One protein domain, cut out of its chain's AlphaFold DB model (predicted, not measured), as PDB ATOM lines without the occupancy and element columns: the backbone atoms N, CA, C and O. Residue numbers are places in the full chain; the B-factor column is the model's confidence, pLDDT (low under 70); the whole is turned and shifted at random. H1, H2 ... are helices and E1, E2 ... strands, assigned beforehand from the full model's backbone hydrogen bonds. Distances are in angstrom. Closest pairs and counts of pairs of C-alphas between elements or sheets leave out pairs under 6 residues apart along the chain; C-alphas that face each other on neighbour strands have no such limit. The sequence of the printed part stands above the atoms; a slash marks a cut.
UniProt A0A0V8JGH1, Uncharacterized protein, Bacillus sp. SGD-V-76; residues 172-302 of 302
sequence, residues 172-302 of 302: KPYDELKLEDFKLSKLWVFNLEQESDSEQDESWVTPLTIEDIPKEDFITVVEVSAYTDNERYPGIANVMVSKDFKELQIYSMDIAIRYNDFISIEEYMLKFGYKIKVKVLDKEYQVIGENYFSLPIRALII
ATOM      1  N   LYS A 172     243.707 163.598  97.758       83.69
ATOM      2  CA  LYS A 172     244.510 164.736  97.295       83.69
ATOM      3  C   LYS A 172     245.249 165.418  98.454       83.69
ATOM      4  O   LYS A 172     244.839 165.215  99.602       83.69
ATOM      5  N   PRO A 173     246.282 166.233  98.180       82.88
ATOM      6  CA  PRO A 173     246.922 167.051  99.205       82.88
ATOM      7  C   PRO A 173     245.913 167.981  99.892       82.88
ATOM      8  O   PRO A 173     245.032 168.542  99.234       82.88
ATOM      9  N   TYR A 174     246.042 168.149 101.208       77.00
ATOM     10  CA  TYR A 174     245.180 169.012 102.023       77.00
ATOM     11  C   TYR A 174     245.170 170.453 101.495       77.00
ATOM     12  O   TYR A 174     244.098 171.028 101.321       77.00
ATOM     13  N   ASP A 175     246.339 170.983 101.131       72.19
ATOM     14  CA  ASP A 175     246.493 172.349 100.611       72.19
ATOM     15  C   ASP A 175     245.836 172.551  99.234       72.19
ATOM     16  O   ASP A 175     245.542 173.674  98.821       72.19
ATOM     17  N   GLU A 176     245.561 171.463  98.508       79.12
ATOM     18  CA  GLU A 176     244.840 171.503  97.236       79.12
ATOM     19  C   GLU A 176     243.320 171.334  97.391       79.12
ATOM     20  O   GLU A 176     242.596 171.346  96.384       79.12
ATOM     21  N   LEU A 177     242.811 171.135  98.611       77.44
ATOM     22  CA  LEU A 177     241.386 170.963  98.877       77.44
ATOM     23  C   LEU A 177     240.639 172.285  98.659       77.44
ATOM     24  O   LEU A 177     240.971 173.319  99.234       77.44
ATOM     25  N   LYS A 178     239.603 172.261  97.817       81.31
ATOM     26  CA  LYS A 178     238.809 173.446  97.462       81.31
ATOM     27  C   LYS A 178     237.362 173.294  97.900       81.31
ATOM     28  O   LYS A 178     236.856 172.190  98.085       81.31
ATOM     29  N   LEU A 179     236.648 174.414  97.988       80.81
ATOM     30  CA  LEU A 179     235.225 174.429  98.346       80.81
ATOM     31  C   LEU A 179     234.369 173.576  97.395       80.81
ATOM     32  O   LEU A 179     233.386 172.965  97.811       80.81
ATOM     33  N   GLU A 180     234.742 173.486  96.116       82.12
ATOM     34  CA  GLU A 180     234.048 172.647  95.139       82.12
ATOM     35  C   GLU A 180     234.151 171.152  95.457       82.12
ATOM     36  O   GLU A 180     233.215 170.413  95.138       82.12
ATOM     37  N   ASP A 181     235.223 170.715  96.120       82.56
ATOM     38  CA  ASP A 181     235.437 169.315  96.494       82.56
ATOM     39  C   ASP A 181     234.407 168.860  97.546       82.56
ATOM     40  O   ASP A 181     234.005 167.693  97.576       82.56
ATOM     41  N   PHE A 182     233.838 169.797  98.319       83.19
ATOM     42  CA  PHE A 182     232.754 169.521  99.272       83.19
ATOM     43  C   PHE A 182     231.388 169.246  98.615       83.19
ATOM     44  O   PHE A 182     230.379 168.990  99.290       83.19
ATOM     45  N   LYS A 183     231.318 169.291  97.276       83.44
ATOM     46  CA  LYS A 183     230.189 168.753  96.499       83.44
ATOM     47  C   LYS A 183     230.295 167.240  96.311       83.44
ATOM     48  O   LYS A 183     229.257 166.604  96.163       83.44
ATOM     49  N   LEU A 184     231.514 166.687  96.316       84.38
ATOM     50  CA  LEU A 184     231.764 165.248  96.194       84.38
ATOM     51  C   LEU A 184     231.531 164.536  97.526       84.38
ATOM     52  O   LEU A 184     230.815 163.542  97.572       84.38
ATOM     53  N   SER A 185     232.084 165.078  98.612       85.69
ATOM     54  CA  SER A 185     231.787 164.622  99.970       85.69
ATOM     55  C   SER A 185     231.719 165.788 100.940       85.69
ATOM     56  O   SER A 185     232.490 166.736 100.839       85.69
ATOM     57  N   LYS A 186     230.808 165.706 101.913       83.81
ATOM     58  CA  LYS A 186     230.694 166.701 102.987       83.81
ATOM     59  C   LYS A 186     231.780 166.576 104.046       83.81
ATOM     60  O   LYS A 186     232.010 167.550 104.754       83.81
ATOM     61  N   LEU A 187     232.415 165.411 104.145       84.69
ATOM     62  CA  LEU A 187     233.436 165.097 105.133       84.69
ATOM     63  C   LEU A 187     234.680 164.572 104.419       84.69
ATOM     64  O   LEU A 187     234.578 163.760 103.499       84.69
ATOM     65  N   TRP A 188     235.842 165.018 104.869       85.38
ATOM     66  CA  TRP A 188     237.145 164.572 104.385       85.38
ATOM     67  C   TRP A 188     238.020 164.213 105.579       85.38
ATOM     68  O   TRP A 188     237.990 164.904 106.588       85.38
ATOM     69  N   VAL A 189     238.794 163.138 105.502       82.00
ATOM     70  CA  VAL A 189     239.658 162.686 106.604       82.00
ATOM     71  C   VAL A 189     241.090 162.555 106.134       82.00
ATOM     72  O   VAL A 189     241.326 162.299 104.953       82.00
ATOM     73  N   PHE A 190     242.041 162.718 107.052       76.81
ATOM     74  CA  PHE A 190     243.452 162.515 106.742       76.81
ATOM     75  C   PHE A 190     243.706 161.067 106.316       76.81
ATOM     76  O   PHE A 190     243.244 160.121 106.964       76.81
ATOM     77  N   ASN A 191     244.415 160.895 105.204       75.44
ATOM     78  CA  ASN A 191     244.697 159.593 104.626       75.44
ATOM     79  C   ASN A 191     245.900 158.957 105.328       75.44
ATOM     80  O   ASN A 191     247.039 159.119 104.901       75.44
ATOM     81  N   LEU A 192     245.628 158.191 106.385       69.19
ATOM     82  CA  LEU A 192     246.658 157.571 107.222       69.19
ATOM     83  C   LEU A 192     247.639 156.676 106.452       69.19
ATOM     84  O   LEU A 192     248.787 156.546 106.866       69.19
ATOM     85  N   GLU A 193     247.209 156.056 105.348       69.19
ATOM     86  CA  GLU A 193     248.109 155.250 104.518       69.19
ATOM     87  C   GLU A 193     249.181 156.129 103.863       69.19
ATOM     88  O   GLU A 193     250.353 155.757 103.865       69.19
ATOM     89  N   GLN A 194     248.804 157.316 103.379       66.44
ATOM     90  CA  GLN A 194     249.729 158.279 102.775       66.44
ATOM     91  C   GLN A 194     250.535 159.059 103.821       66.44
ATOM     92  O   GLN A 194     251.725 159.261 103.621       66.44
ATOM     93  N   GLU A 195     249.945 159.412 104.969       62.69
ATOM     94  CA  GLU A 195     250.681 160.055 106.079       62.69
ATOM     95  C   GLU A 195     251.783 159.153 106.658       62.69
ATOM     96  O   GLU A 195     252.733 159.628 107.275       62.69
ATOM     97  N   SER A 196     251.647 157.833 106.505       61.09
ATOM     98  CA  SER A 196     252.649 156.874 106.976       61.09
ATOM     99  C   SER A 196     253.862 156.737 106.048       61.09
ATOM    100  O   SER A 196     254.846 156.096 106.430       61.09
ATOM    101  N   ASP A 197     253.810 157.333 104.853       63.53
ATOM    102  CA  ASP A 197     254.907 157.324 103.893       63.53
ATOM    103  C   ASP A 197     255.928 158.418 104.229       63.53
ATOM    104  O   ASP A 197     255.668 159.612 104.125       63.53
ATOM    105  N   SER A 198     257.134 158.004 104.620       54.22
ATOM    106  CA  SER A 198     258.220 158.918 104.984       54.22
ATOM    107  C   SER A 198     258.762 159.765 103.827       54.22
ATOM    108  O   SER A 198     259.544 160.684 104.076       54.22
ATOM    109  N   GLU A 199     258.420 159.431 102.579       63.81
ATOM    110  CA  GLU A 199     258.788 160.213 101.393       63.81
ATOM    111  C   GLU A 199     257.750 161.300 101.055       63.81
ATOM    112  O   GLU A 199     258.032 162.186 100.246       63.81
ATOM    113  N   GLN A 200     256.575 161.263 101.689       57.31
ATOM    114  CA  GLN A 200     255.505 162.245 101.539       57.31
ATOM    115  C   GLN A 200     255.773 163.448 102.468       57.31
ATOM    116  O   GLN A 200     255.845 163.298 103.685       57.31
ATOM    117  N   ASP A 201     255.933 164.650 101.904       65.50
ATOM    118  CA  ASP A 201     256.151 165.905 102.665       65.50
ATOM    119  C   ASP A 201     254.863 166.741 102.814       65.50
ATOM    120  O   ASP A 201     254.881 167.857 103.322       65.50
ATOM    121  N   GLU A 202     253.733 166.204 102.350       65.38
ATOM    122  CA  GLU A 202     252.427 166.868 102.341       65.38
ATOM    123  C   GLU A 202     251.406 166.011 103.083       65.38
ATOM    124  O   GLU A 202     251.443 164.783 102.973       65.38
ATOM    125  N   SER A 203     250.461 166.647 103.777       75.06
ATOM    126  CA  SER A 203     249.326 165.929 104.353       75.06
ATOM    127  C   SER A 203     248.243 165.680 103.307       75.06
ATOM    128  O   SER A 203     247.912 166.565 102.519       75.06
ATOM    129  N   TRP A 204     247.657 164.488 103.302       79.50
ATOM    130  CA  TRP A 204     246.659 164.056 102.328       79.50
ATOM    131  C   TRP A 204     245.306 163.844 102.973       79.50
ATOM    132  O   TRP A 204     245.190 163.358 104.094       79.50
ATOM    133  N   VAL A 205     244.258 164.145 102.215       80.69
ATOM    134  CA  VAL A 205     242.875 163.915 102.619       80.69
ATOM    135  C   VAL A 205     242.150 163.032 101.618       80.69
ATOM    136  O   VAL A 205     242.428 163.046 100.419       80.69
ATOM    137  N   THR A 206     241.189 162.267 102.117       85.00
ATOM    138  CA  THR A 206     240.319 161.406 101.317       85.00
ATOM    139  C   THR A 206     238.858 161.644 101.713       85.00
ATOM    140  O   THR A 206     238.586 161.944 102.883       85.00
ATOM    141  N   PRO A 207     237.899 161.566 100.775       86.44
ATOM    142  CA  PRO A 207     236.497 161.783 101.099       86.44
ATOM    143  C   PRO A 207     235.986 160.670 102.021       86.44
ATOM    144  O   PRO A 207     236.141 159.486 101.731       86.44
ATOM    145  N   LEU A 208     235.329 161.055 103.114       82.25
ATOM    146  CA  LEU A 208     234.690 160.133 104.050       82.25
ATOM    147  C   LEU A 208     233.222 159.934 103.660       82.25
ATOM    148  O   LEU A 208     232.485 160.911 103.496       82.25
ATOM    149  N   THR A 209     232.786 158.682 103.521       78.94
ATOM    150  CA  THR A 209     231.373 158.364 103.280       78.94
ATOM    151  C   THR A 209     230.589 158.329 104.594       78.94
ATOM    152  O   THR A 209     231.154 158.149 105.670       78.94
ATOM    153  N   ILE A 210     229.262 158.484 104.524       74.38
ATOM    154  CA  ILE A 210     228.393 158.433 105.716       74.38
ATOM    155  C   ILE A 210     228.479 157.064 106.412       74.38
ATOM    156  O   ILE A 210     228.380 156.984 107.635       74.38
ATOM    157  N   GLU A 211     228.670 155.994 105.641       74.44
ATOM    158  CA  GLU A 211     228.763 154.620 106.144       74.44
ATOM    159  C   GLU A 211     230.060 154.364 106.925       74.44
ATOM    160  O   GLU A 211     230.074 153.524 107.827       74.44
ATOM    161  N   ASP A 212     231.108 155.135 106.626       75.56
ATOM    162  CA  ASP A 212     232.445 155.008 107.213       75.56
ATOM    163  C   ASP A 212     232.672 155.942 108.413       75.56
ATOM    164  O   ASP A 212     233.764 155.974 108.984       75.56
ATOM    165  N   ILE A 213     231.651 156.701 108.828       76.06
ATOM    166  CA  ILE A 213     231.743 157.594 109.986       76.06
ATOM    167  C   ILE A 213     232.069 156.785 111.256       76.06
ATOM    168  O   ILE A 213     231.327 155.857 111.612       76.06
ATOM    169  N   PRO A 214     233.132 157.151 111.998       74.19
ATOM    170  CA  PRO A 214     233.488 156.478 113.240       74.19
ATOM    171  C   PRO A 214     232.392 156.572 114.309       74.19
ATOM    172  O   PRO A 214     231.681 157.566 114.432       74.19
ATOM    173  N   LYS A 215     232.288 155.534 115.147       76.12
ATOM    174  CA  LYS A 215     231.388 155.515 116.322       76.12
ATOM    175  C   LYS A 215     231.980 156.214 117.553       76.12
ATOM    176  O   LYS A 215     231.370 156.204 118.624       76.12
ATOM    177  N   GLU A 216     233.175 156.762 117.404       76.25
ATOM    178  CA  GLU A 216     233.942 157.485 118.414       76.25
ATOM    179  C   GLU A 216     234.131 158.933 117.960       76.25
ATOM    180  O   GLU A 216     233.703 159.302 116.867       76.25
ATOM    181  N   ASP A 217     234.743 159.757 118.808       70.44
ATOM    182  CA  ASP A 217     235.132 161.107 118.410       70.44
ATOM    183  C   ASP A 217     236.118 161.007 117.241       70.44
ATOM    184  O   ASP A 217     237.019 160.166 117.248       70.44
ATOM    185  N   PHE A 218     235.946 161.847 116.226       66.94
ATOM    186  CA  PHE A 218     236.758 161.761 115.018       66.94
ATOM    187  C   PHE A 218     237.137 163.133 114.491       66.94
ATOM    188  O   PHE A 218     236.410 164.112 114.667       66.94
ATOM    189  N   ILE A 219     238.295 163.188 113.841       73.94
ATOM    190  CA  ILE A 219     238.806 164.385 113.184       73.94
ATOM    191  C   ILE A 219     238.419 164.325 111.711       73.94
ATOM    192  O   ILE A 219     238.596 163.303 111.053       73.94
ATOM    193  N   THR A 220     237.885 165.422 111.197       77.56
ATOM    194  CA  THR A 220     237.471 165.565 109.804       77.56
ATOM    195  C   THR A 220     237.694 167.001 109.351       77.56
ATOM    196  O   THR A 220     237.710 167.938 110.143       77.56
ATOM    197  N   VAL A 221     237.824 167.174 108.049       82.31
ATOM    198  CA  VAL A 221     237.847 168.452 107.358       82.31
ATOM    199  C   VAL A 221     236.452 168.712 106.789       82.31
ATOM    200  O   VAL A 221     235.833 167.809 106.214       82.31
ATOM    201  N   VAL A 222     235.928 169.919 107.005       82.00
ATOM    202  CA  VAL A 222     234.549 170.308 106.664       82.00
ATOM    203  C   VAL A 222     234.483 171.699 106.043       82.00
ATOM    204  O   VAL A 222     235.358 172.536 106.257       82.00
ATOM    205  N   GLU A 223     233.402 171.958 105.310       85.31
ATOM    206  CA  GLU A 223     233.050 173.297 104.837       85.31
ATOM    207  C   GLU A 223     232.517 174.145 106.001       85.31
ATOM    208  O   GLU A 223     231.664 173.709 106.786       85.31
ATOM    209  N   VAL A 224     232.973 175.392 106.092       84.88
ATOM    210  CA  VAL A 224     232.519 176.348 107.111       84.88
ATOM    211  C   VAL A 224     232.050 177.645 106.485       84.88
ATOM    212  O   VAL A 224     232.295 177.950 105.318       84.88
ATOM    213  N   SER A 225     231.290 178.411 107.255       83.81
ATOM    214  CA  SER A 225     230.816 179.720 106.842       83.81
ATOM    215  C   SER A 225     231.001 180.710 107.971       83.81
ATOM    216  O   SER A 225     230.403 180.591 109.040       83.81
ATOM    217  N   ALA A 226     231.833 181.702 107.712       79.56
ATOM    218  CA  ALA A 226     232.031 182.835 108.586       79.56
ATOM    219  C   ALA A 226     231.150 183.996 108.109       79.56
ATOM    220  O   ALA A 226     230.893 184.145 106.913       79.56
ATOM    221  N   TYR A 227     230.633 184.796 109.032       76.94
ATOM    222  CA  TYR A 227     229.665 185.851 108.743       76.94
ATOM    223  C   TYR A 227     230.106 187.174 109.354       76.94
ATOM    224  O   TYR A 227     230.362 187.261 110.550       76.94
ATOM    225  N   THR A 228     230.118 188.233 108.553       73.31
ATOM    226  CA  THR A 228     230.039 189.598 109.085       73.31
ATOM    227  C   THR A 228     228.575 190.026 109.151       73.31
ATOM    228  O   THR A 228     227.670 189.278 108.780       73.31
ATOM    229  N   ASP A 229     228.320 191.250 109.610       73.25
ATOM    230  CA  ASP A 229     226.970 191.823 109.591       73.25
ATOM    231  C   ASP A 229     226.371 191.901 108.178       73.25
ATOM    232  O   ASP A 229     225.151 191.890 108.033       73.25
ATOM    233  N   ASN A 230     227.218 191.938 107.143       70.88
ATOM    234  CA  ASN A 230     226.803 192.220 105.772       70.88
ATOM    235  C   ASN A 230     227.172 191.120 104.762       70.88
ATOM    236  O   ASN A 230     226.612 191.108 103.668       70.88
ATOM    237  N   GLU A 231     228.096 190.210 105.087       79.19
ATOM    238  CA  GLU A 231     228.651 189.248 104.126       79.19
ATOM    239  C   GLU A 231     228.867 187.853 104.735       79.19
ATOM    240  O   GLU A 231     229.059 187.692 105.941       79.19
ATOM    241  N   ARG A 232     228.843 186.828 103.873       82.88
ATOM    242  CA  ARG A 232     229.186 185.437 104.200       82.88
ATOM    243  C   ARG A 232     230.472 185.056 103.475       82.88
ATOM    244  O   ARG A 232     230.542 185.183 102.255       82.88
ATOM    245  N   TYR A 233     231.414 184.494 104.217       81.94
ATOM    246  CA  TYR A 233     232.701 184.016 103.734       81.94
ATOM    247  C   TYR A 233     232.765 182.495 103.883       81.94
ATOM    248  O   TYR A 233     232.643 181.988 105.003       81.94
ATOM    249  N   PRO A 234     232.884 181.739 102.783       82.62
ATOM    250  CA  PRO A 234     233.072 180.302 102.862       82.62
ATOM    251  C   PRO A 234     234.506 179.974 103.293       82.62
ATOM    252  O   PRO A 234     235.424 180.769 103.104       82.62
ATOM    253  N   GLY A 235     234.707 178.789 103.852       84.44
ATOM    254  CA  GLY A 235     236.028 178.335 104.262       84.44
ATOM    255  C   GLY A 235     236.091 176.831 104.458       84.44
ATOM    256  O   GLY A 235     235.105 176.116 104.251       84.44
ATOM    257  N   ILE A 236     237.248 176.376 104.914       83.69
ATOM    258  CA  ILE A 236     237.531 174.980 105.228       83.69
ATOM    259  C   ILE A 236     238.040 174.922 106.665       83.69
ATOM    260  O   ILE A 236     238.759 175.817 107.099       83.69
ATOM    261  N   ALA A 237     237.646 173.902 107.422       79.44
ATOM    262  CA  ALA A 237     238.108 173.734 108.792       79.44
ATOM    263  C   ALA A 237     238.441 172.292 109.130       79.44
ATOM    264  O   ALA A 237     237.688 171.381 108.787       79.44
ATOM    265  N   ASN A 238     239.517 172.121 109.892       78.88
ATOM    266  CA  ASN A 238     239.824 170.887 110.592       78.88
ATOM    267  C   ASN A 238     239.080 170.885 111.929       78.88
ATOM    268  O   ASN A 238     239.271 171.771 112.769       78.88
ATOM    269  N   VAL A 239     238.212 169.897 112.119       74.62
ATOM    270  CA  VAL A 239     237.336 169.803 113.278       74.62
ATOM    271  C   VAL A 239     237.379 168.410 113.890       74.62
ATOM    272  O   VAL A 239     237.361 167.404 113.188       74.62
ATOM    273  N   MET A 240     237.368 168.342 115.218       77.06
ATOM    274  CA  MET A 240     236.989 167.137 115.942       77.06
ATOM    275  C   MET A 240     235.508 167.182 116.259       77.06
ATOM    276  O   MET A 240     235.015 168.114 116.900       77.06
ATOM    277  N   VAL A 241     234.810 166.151 115.812       74.88
ATOM    278  CA  VAL A 241     233.384 165.955 116.026       74.88
ATOM    279  C   VAL A 241     233.223 164.923 117.130       74.88
ATOM    280  O   VAL A 241     233.788 163.831 117.061       74.88
ATOM    281  N   SER A 242     232.457 165.276 118.159       78.00
ATOM    282  CA  SER A 242     232.059 164.321 119.195       78.00
ATOM    283  C   SER A 242     231.234 163.177 118.596       78.00
ATOM    284  O   SER A 242     230.436 163.388 117.681       78.00
ATOM    285  N   LYS A 243     231.350 161.968 119.152       77.50
ATOM    286  CA  LYS A 243     230.622 160.768 118.698       77.50
ATOM    287  C   LYS A 243     229.099 160.928 118.621       77.50
ATOM    288  O   LYS A 243     228.435 160.215 117.876       77.50
ATOM    289  N   ASP A 244     228.523 161.823 119.426       78.62
ATOM    290  CA  ASP A 244     227.085 162.109 119.445       78.62
ATOM    291  C   ASP A 244     226.707 163.359 118.636       78.62
ATOM    292  O   ASP A 244     225.525 163.724 118.562       78.62
ATOM    293  N   PHE A 245     227.690 163.979 117.972       80.50
ATOM    294  CA  PHE A 245     227.531 165.152 117.126       80.50
ATOM    295  C   PHE A 245     226.825 166.301 117.868       80.50
ATOM    296  O   PHE A 245     225.939 166.956 117.307       80.50
ATOM    297  N   LYS A 246     227.102 166.480 119.165       75.00
ATOM    298  CA  LYS A 246     226.577 167.616 119.947       75.00
ATOM    299  C   LYS A 246     227.593 168.735 120.082       75.00
ATOM    300  O   LYS A 246     227.223 169.906 120.081       75.00
ATOM    301  N   GLU A 247     228.859 168.357 120.171       74.62
ATOM    302  CA  GLU A 247     229.981 169.266 120.329       74.62
ATOM    303  C   GLU A 247     230.963 169.122 119.175       74.62
ATOM    304  O   GLU A 247     231.191 168.022 118.651       74.62
ATOM    305  N   LEU A 248     231.566 170.250 118.826       75.38
ATOM    306  CA  LEU A 248     232.608 170.337 117.826       75.38
ATOM    307  C   LEU A 248     233.769 171.176 118.363       75.38
ATOM    308  O   LEU A 248     233.570 172.197 119.028       75.38
ATOM    309  N   GLN A 249     234.989 170.744 118.062       70.06
ATOM    310  CA  GLN A 249     236.220 171.470 118.351       70.06
ATOM    311  C   GLN A 249     236.930 171.802 117.039       70.06
ATOM    312  O   GLN A 249     237.284 170.901 116.295       70.06
ATOM    313  N   ILE A 250     237.139 173.082 116.754       68.06
ATOM    314  CA  ILE A 250     237.832 173.567 115.554       68.06
ATOM    315  C   ILE A 250     239.320 173.669 115.878       68.06
ATOM    316  O   ILE A 250     239.677 174.415 116.788       68.06
ATOM    317  N   TYR A 251     240.172 172.944 115.155       64.12
ATOM    318  CA  TYR A 251     241.632 172.962 115.318       64.12
ATOM    319  C   TYR A 251     242.346 173.908 114.370       64.12
ATOM    320  O   TYR A 251     243.390 174.425 114.734       64.12
ATOM    321  N   SER A 252     241.801 174.127 113.184       68.88
ATOM    322  CA  SER A 252     242.264 175.136 112.239       68.88
ATOM    323  C   SER A 252     241.117 175.474 111.300       68.88
ATOM    324  O   SER A 252     240.181 174.683 111.138       68.88
ATOM    325  N   MET A 253     241.156 176.667 110.719       72.31
ATOM    326  CA  MET A 253     240.185 177.079 109.718       72.31
ATOM    327  C   MET A 253     240.767 178.181 108.840       72.31
ATOM    328  O   MET A 253     241.307 179.158 109.356       72.31
ATOM    329  N   ASP A 254     240.544 178.028 107.539       75.62
ATOM    330  CA  ASP A 254     240.942 178.958 106.492       75.62
ATOM    331  C   ASP A 254     239.682 179.538 105.840       75.62
ATOM    332  O   ASP A 254     238.822 178.806 105.337       75.62
ATOM    333  N   ILE A 255     239.540 180.864 105.877       75.69
ATOM    334  CA  ILE A 255     238.342 181.590 105.436       75.69
ATOM    335  C   ILE A 255     238.667 182.395 104.184       75.69
ATOM    336  O   ILE A 255     239.531 183.270 104.206       75.69
ATOM    337  N   ALA A 256     237.927 182.149 103.105       76.19
ATOM    338  CA  ALA A 256     238.082 182.873 101.854       76.19
ATOM    339  C   ALA A 256     237.424 184.257 101.951       76.19
ATOM    340  O   ALA A 256     236.198 184.362 102.034       76.19
ATOM    341  N   ILE A 257     238.220 185.328 101.898       65.50
ATOM    342  CA  ILE A 257     237.703 186.707 101.939       65.50
ATOM    343  C   ILE A 257     237.558 187.317 100.541       65.50
ATOM    344  O   ILE A 257     236.717 188.190 100.328       65.50
ATOM    345  N   ARG A 258     238.388 186.883  99.583       57.84
ATOM    346  CA  ARG A 258     238.383 187.291  98.165       57.84
ATOM    347  C   ARG A 258     238.820 186.109  97.294       57.84
ATOM    348  O   ARG A 258     239.347 185.135  97.817       57.84
ATOM    349  N   TYR A 259     238.583 186.166  95.980       49.47
ATOM    350  CA  TYR A 259     238.984 185.099  95.049       49.47
ATOM    351  C   TYR A 259     240.479 184.757  95.222       49.47
ATOM    352  O   TYR A 259     241.326 185.531  94.789       49.47
ATOM    353  N   ASN A 260     240.756 183.588  95.819       46.38
ATOM    354  CA  ASN A 260     242.065 183.008  96.177       46.38
ATOM    355  C   ASN A 260     242.782 183.547  97.431       46.38
ATOM    356  O   ASN A 260     243.853 183.034  97.741       46.38
ATOM    357  N   ASP A 261     242.199 184.487  98.177       60.06
ATOM    358  CA  ASP A 261     242.789 184.964  99.434       60.06
ATOM    359  C   ASP A 261     242.081 184.314 100.625       60.06
ATOM    360  O   ASP A 261     240.900 184.582 100.887       60.06
ATOM    361  N   PHE A 262     242.821 183.473 101.347       70.69
ATOM    362  CA  PHE A 262     242.406 182.896 102.620       70.69
ATOM    363  C   PHE A 262     243.058 183.652 103.776       70.69
ATOM    364  O   PHE A 262     244.212 184.065 103.680       70.69
ATOM    365  N   ILE A 263     242.320 183.808 104.871       65.19
ATOM    366  CA  ILE A 263     242.883 184.198 106.166       65.19
ATOM    367  C   ILE A 263     242.605 183.125 107.198       65.19
ATOM    368  O   ILE A 263     241.600 182.410 107.105       65.19
ATOM    369  N   SER A 264     243.467 183.059 108.206       74.88
ATOM    370  CA  SER A 264     243.241 182.161 109.326       74.88
ATOM    371  C   SER A 264     242.028 182.602 110.147       74.88
ATOM    372  O   SER A 264     241.597 183.764 110.137       74.88
ATOM    373  N   ILE A 265     241.475 181.665 110.906       70.50
ATOM    374  CA  ILE A 265     240.390 181.931 111.850       70.50
ATOM    375  C   ILE A 265     240.760 182.973 112.908       70.50
ATOM    376  O   ILE A 265     239.903 183.771 113.284       70.50
ATOM    377  N   GLU A 266     242.015 183.022 113.359       69.69
ATOM    378  CA  GLU A 266     242.496 184.039 114.298       69.69
ATOM    379  C   GLU A 266     242.415 185.432 113.681       69.69
ATOM    380  O   GLU A 266     241.871 186.353 114.292       69.69
ATOM    381  N   GLU A 267     242.907 185.580 112.450       71.25
ATOM    382  CA  GLU A 267     242.852 186.846 111.726       71.25
ATOM    383  C   GLU A 267     241.401 187.262 111.452       71.25
ATOM    384  O   GLU A 267     241.043 188.435 111.604       71.25
ATOM    385  N   TYR A 268     240.534 186.302 111.123       73.62
ATOM    386  CA  TYR A 268     239.113 186.566 110.924       73.62
ATOM    387  C   TYR A 268     238.449 187.053 112.210       73.62
ATOM    388  O   TYR A 268     237.749 188.064 112.203       73.62
ATOM    389  N   MET A 269     238.689 186.365 113.328       73.25
ATOM    390  CA  MET A 269     238.122 186.726 114.626       73.25
ATOM    391  C   MET A 269     238.603 188.097 115.097       73.25
ATOM    392  O   MET A 269     237.799 188.863 115.633       73.25
ATOM    393  N   LEU A 270     239.873 188.433 114.850       70.38
ATOM    394  CA  LEU A 270     240.437 189.752 115.137       70.38
ATOM    395  C   LEU A 270     239.756 190.864 114.330       70.38
ATOM    396  O   LEU A 270     239.467 191.927 114.879       70.38
ATOM    397  N   LYS A 271     239.490 190.630 113.041       69.12
ATOM    398  CA  LYS A 271     238.920 191.644 112.138       69.12
ATOM    399  C   LYS A 271     237.399 191.759 112.225       69.12
ATOM    400  O   LYS A 271     236.862 192.855 112.074       69.12
ATOM    401  N   PHE A 272     236.701 190.645 112.432       70.31
ATOM    402  CA  PHE A 272     235.262 190.527 112.176       70.31
ATOM    403  C   PHE A 272     234.458 189.920 113.340       70.31
ATOM    404  O   PHE A 272     233.226 189.981 113.329       70.31
ATOM    405  N   GLY A 273     235.118 189.377 114.367       69.38
ATOM    406  CA  GLY A 273     234.474 188.758 115.528       69.38
ATOM    407  C   GLY A 273     234.058 187.290 115.331       69.38
ATOM    408  O   GLY A 273     234.485 186.606 114.407       69.38
ATOM    409  N   TYR A 274     233.219 186.778 116.240       68.25
ATOM    410  CA  TYR A 274     232.986 185.333 116.452       68.25
ATOM    411  C   TYR A 274     231.748 184.758 115.748       68.25
ATOM    412  O   TYR A 274     231.181 183.750 116.173       68.25
ATOM    413  N   LYS A 275     231.274 185.393 114.677       76.88
ATOM    414  CA  LYS A 275     230.070 184.947 113.963       76.88
ATOM    415  C   LYS A 275     230.425 183.865 112.945       76.88
ATOM    416  O   LYS A 275     230.437 184.095 111.742       76.88
ATOM    417  N   ILE A 276     230.723 182.666 113.438       78.56
ATOM    418  CA  ILE A 276     231.106 181.520 112.609       78.56
ATOM    419  C   ILE A 276     230.088 180.401 112.791       78.56
ATOM    420  O   ILE A 276     229.743 180.035 113.921       78.56
ATOM    421  N   LYS A 277     229.631 179.850 111.664       81.81
ATOM    422  CA  LYS A 277     228.832 178.631 111.622       81.81
ATOM    423  C   LYS A 277     229.604 177.533 110.915       81.81
ATOM    424  O   LYS A 277     230.136 177.718 109.820       81.81
ATOM    425  N   VAL A 278     229.631 176.370 111.541       79.12
ATOM    426  CA  VAL A 278     230.257 175.166 111.001       79.12
ATOM    427  C   VAL A 278     229.146 174.199 110.639       79.12
ATOM    428  O   VAL A 278     228.261 173.951 111.457       79.12
ATOM    429  N   LYS A 279     229.172 173.657 109.420       75.94
ATOM    430  CA  LYS A 279     228.193 172.660 108.995       75.94
ATOM    431  C   LYS A 279     228.864 171.300 108.899       75.94
ATOM    432  O   LYS A 279     229.779 171.107 108.108       75.94
ATOM    433  N   VAL A 280     228.372 170.348 109.684       77.62
ATOM    434  CA  VAL A 280     228.805 168.950 109.620       77.62
ATOM    435  C   VAL A 280     227.583 168.113 109.287       77.62
ATOM    436  O   VAL A 280     226.660 168.007 110.097       77.62
ATOM    437  N   LEU A 281     227.568 167.541 108.080       80.56
ATOM    438  CA  LEU A 281     226.394 166.867 107.515       80.56
ATOM    439  C   LEU A 281     225.164 167.798 107.541       80.56
ATOM    440  O   LEU A 281     225.208 168.893 106.979       80.56
ATOM    441  N   ASP A 282     224.089 167.385 108.209       78.38
ATOM    442  CA  ASP A 282     222.842 168.145 108.342       78.38
ATOM    443  C   ASP A 282     222.780 169.004 109.614       78.38
ATOM    444  O   ASP A 282     221.760 169.637 109.882       78.38
ATOM    445  N   LYS A 283     223.860 169.043 110.404       79.81
ATOM    446  CA  LYS A 283     223.934 169.800 111.657       79.81
ATOM    447  C   LYS A 283     224.709 171.096 111.470       79.81
ATOM    448  O   LYS A 283     225.775 171.112 110.852       79.81
ATOM    449  N   GLU A 284     224.177 172.169 112.039       85.31
ATOM    450  CA  GLU A 284     224.822 173.478 112.088       85.31
ATOM    451  C   GLU A 284     225.272 173.763 113.521       85.31
ATOM    452  O   GLU A 284     224.513 173.575 114.472       85.31
ATOM    453  N   TYR A 285     226.519 174.196 113.666       82.12
ATOM    454  CA  TYR A 285     227.131 174.528 114.942       82.12
ATOM    455  C   TYR A 285     227.493 176.004 114.946       82.12
ATOM    456  O   TYR A 285     228.038 176.511 113.965       82.12
ATOM    457  N   GLN A 286     227.236 176.677 116.061       81.81
ATOM    458  CA  GLN A 286     227.688 178.039 116.296       81.81
ATOM    459  C   GLN A 286     228.900 178.024 117.215       81.81
ATOM    460  O   GLN A 286     228.901 177.369 118.260       81.81
ATOM    461  N   VAL A 287     229.932 178.772 116.831       71.44
ATOM    462  CA  VAL A 287     231.070 179.032 117.714       71.44
ATOM    463  C   VAL A 287     230.594 179.835 118.925       71.44
ATOM    464  O   VAL A 287     229.966 180.883 118.772       71.44
ATOM    465  N   ILE A 288     230.906 179.351 120.128       63.59
ATOM    466  CA  ILE A 288     230.583 180.035 121.386       63.59
ATOM    467  C   ILE A 288     231.890 180.549 121.984       63.59
ATOM    468  O   ILE A 288     232.763 179.771 122.364       63.59
ATOM    469  N   GLY A 289     232.054 181.871 122.001       55.88
ATOM    470  CA  GLY A 289     233.289 182.525 122.428       55.88
ATOM    471  C   GLY A 289     233.312 182.816 123.926       55.88
ATOM    472  O   GLY A 289     232.626 183.729 124.372       55.88
ATOM    473  N   GLU A 290     234.148 182.096 124.678       46.91
ATOM    474  CA  GLU A 290     234.564 182.506 126.035       46.91
ATOM    475  C   GLU A 290     236.093 182.563 126.221       46.91
ATOM    476  O   GLU A 290     236.557 183.128 127.205       46.91
ATOM    477  N   ASN A 291     236.901 182.063 125.273       44.91
ATOM    478  CA  ASN A 291     238.364 182.143 125.343       44.91
ATOM    479  C   ASN A 291     238.949 182.711 124.053       44.91
ATOM    480  O   ASN A 291     238.848 182.121 122.981       44.91
ATOM    481  N   TYR A 292     239.549 183.887 124.200       48.75
ATOM    482  CA  TYR A 292     239.694 184.867 123.134       48.75
ATOM    483  C   TYR A 292     240.762 184.557 122.077       48.75
ATOM    484  O   TYR A 292     240.742 185.214 121.050       48.75
ATOM    485  N   PHE A 293     241.675 183.596 122.268       45.81
ATOM    486  CA  PHE A 293     242.816 183.416 121.345       45.81
ATOM    487  C   PHE A 293     243.416 181.998 121.329       45.81
ATOM    488  O   PHE A 293     244.599 181.829 121.044       45.81
ATOM    489  N   SER A 294     242.649 180.958 121.679       46.09
ATOM    490  CA  SER A 294     243.195 179.596 121.757       46.09
ATOM    491  C   SER A 294     242.388 178.585 120.959       46.09
ATOM    492  O   SER A 294     241.241 178.296 121.298       46.09
ATOM    493  N   LEU A 295     243.038 177.958 119.982       47.56
ATOM    494  CA  LEU A 295     242.588 176.685 119.437       47.56
ATOM    495  C   LEU A 295     242.776 175.549 120.476       47.56
ATOM    496  O   LEU A 295     243.734 175.570 121.263       47.56
ATOM    497  N   PRO A 296     241.912 174.524 120.484       49.75
ATOM    498  CA  PRO A 296     240.732 174.426 119.642       49.75
ATOM    499  C   PRO A 296     239.582 175.326 120.115       49.75
ATOM    500  O   PRO A 296     239.350 175.475 121.317       49.75
ATOM    501  N   ILE A 297     238.827 175.875 119.165       58.25
ATOM    502  CA  ILE A 297     237.620 176.666 119.431       58.25
ATOM    503  C   ILE A 297     236.425 175.722 119.565       58.25
ATOM    504  O   ILE A 297     236.234 174.833 118.737       58.25
ATOM    505  N   ARG A 298     235.596 175.914 120.594       57.34
ATOM    506  CA  ARG A 298     234.387 175.104 120.790       57.34
ATOM    507  C   ARG A 298     233.205 175.677 120.012       57.34
ATOM    508  O   ARG A 298     232.948 176.881 120.043       57.34
ATOM    509  N   ALA A 299     232.455 174.794 119.368       58.69
ATOM    510  CA  ALA A 299     231.179 175.098 118.743       58.69
ATOM    511  C   ALA A 299     230.112 174.119 119.246       58.69
ATOM    512  O   ALA A 299     230.371 172.921 119.389       58.69
ATOM    513  N   LEU A 300     228.916 174.638 119.524       65.50
ATOM    514  CA  LEU A 300     227.764 173.835 119.935       65.50
ATOM    515  C   LEU A 300     226.714 173.828 118.837       65.50
ATOM    516  O   LEU A 300     226.601 174.782 118.068       65.50
ATOM    517  N   ILE A 301     225.949 172.744 118.783       68.94
ATOM    518  CA  ILE A 301     224.811 172.619 117.877       68.94
ATOM    519  C   ILE A 301     223.760 173.709 118.162       68.94
ATOM    520  O   ILE A 301     223.502 174.024 119.327       68.94
ATOM    521  N   ILE A 302     223.189 174.285 117.099       66.69
ATOM    522  CA  ILE A 302     222.097 175.278 117.155       66.69
ATOM    523  C   ILE A 302     220.738 174.575 117.176       66.69
ATOM    524  O   ILE A 302     220.567 173.601 116.405       66.69
TER     525      ILE A 302
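Overview. This is residues 172 to 302 of the 302 residues of an uncharacterized protein of Bacillus sp. SGD-V-76 (UniProt A0A0V8JGH1). A small closed barrel of six antiparallel strands, E3 E4 E5 E9 E8 E7 round the ring, makes the core; E6 folds back on part of E5, and H3 packs on the barrel's outside. A separate antiparallel ribbon, E1 and E2, packs on E3 through E1, with H1 on the outside of the barrel and H2 next to E2. There are 131 printed residues, with three named helices and nine named strands in the order H1 E1 H2 E2 E3 E4 E5 E6 H3 E7 E8 E9; the class is mixed, helices and strands. The whole is compact, with a radius of gyration of the C-alphas of 14.6 A and spans of 42 by 34 by 27 A.

Arrangement. Begin at residues 172 to 173, which pair antiparallel with residues 204 to 205 of E2, residues 204 to 208. At N 189 and O 206, 2.9 A apart, E1, residues 187 to 190, is the antiparallel neighbour of E2. H2, residues 192 to 195, is closest to E2 at C-alphas 194 and 204, 6.6 A apart. E3, residues 218 to 227, is closest to E1 at C-alphas 220 and 189, 4.8 A apart. E3 and E4, residues 232 to 241, form a hairpin with N 222 and O 237 at 2.9 A. H1, residues 179 to 183, is on the barrel, outside it, at a height over the sheet of 9.2 A; its closest C-alpha to E3 is 182, 6.7 A from 223. E5, residues 247 to 258, forms a hairpin with E4, where N 240 and O 249 are 2.8 A apart, and another with E6, residues 261 to 264, where N 255 and O 263 are 2.9 A apart; E3 to E6 are a meander, each strand the antiparallel neighbour of the one before. H3, residues 265 to 272, is on the barrel, outside it, with C-alphas 265 and 253 of E5 the closest at 5.3 A. The second meander is E7, residues 276 to 280, E8, residues 283 to 287, and E9, residues 297 to 301; look at N 285 and O 278, 2.8 A, and N 300 and O 286, 3.0 A. The ring closes at N 250 and O 297, 2.8 A, between E5 and E9, and at N 277 and O 225, 2.8 A, between E7 and E3. Every O i to N i+4 pair is within hydrogen-bond range in H3; H1 has 0 of 1 but 2 of 2 O i to N i+3 pairs, and H2 is too short for an i+4 pair.

Along the chain. Find C-alpha 179, where H1 begins, at (235.225, 174.429, 98.346). E3 spans 25.9 A from C-alpha 218 at (236.758, 161.761, 115.018) and bends by 62 degrees at residue 221. E4, 23.2 A, and E5, 29.8 A, each bend by 72 degrees, at residues 238 and 251. E9 ends at C-alpha 301, (224.811, 172.619, 117.877).

Size, cuts and confidence. The farthest C-alphas, those of Ser 198 and Asn 230, are 45.8 A apart. The printed part has no cut and no long link, and residue 302 is the chain's last. Mean pLDDT of the printed part is 72.8; 40 residues are under 70, among them 192 to 202 and 288 to 302.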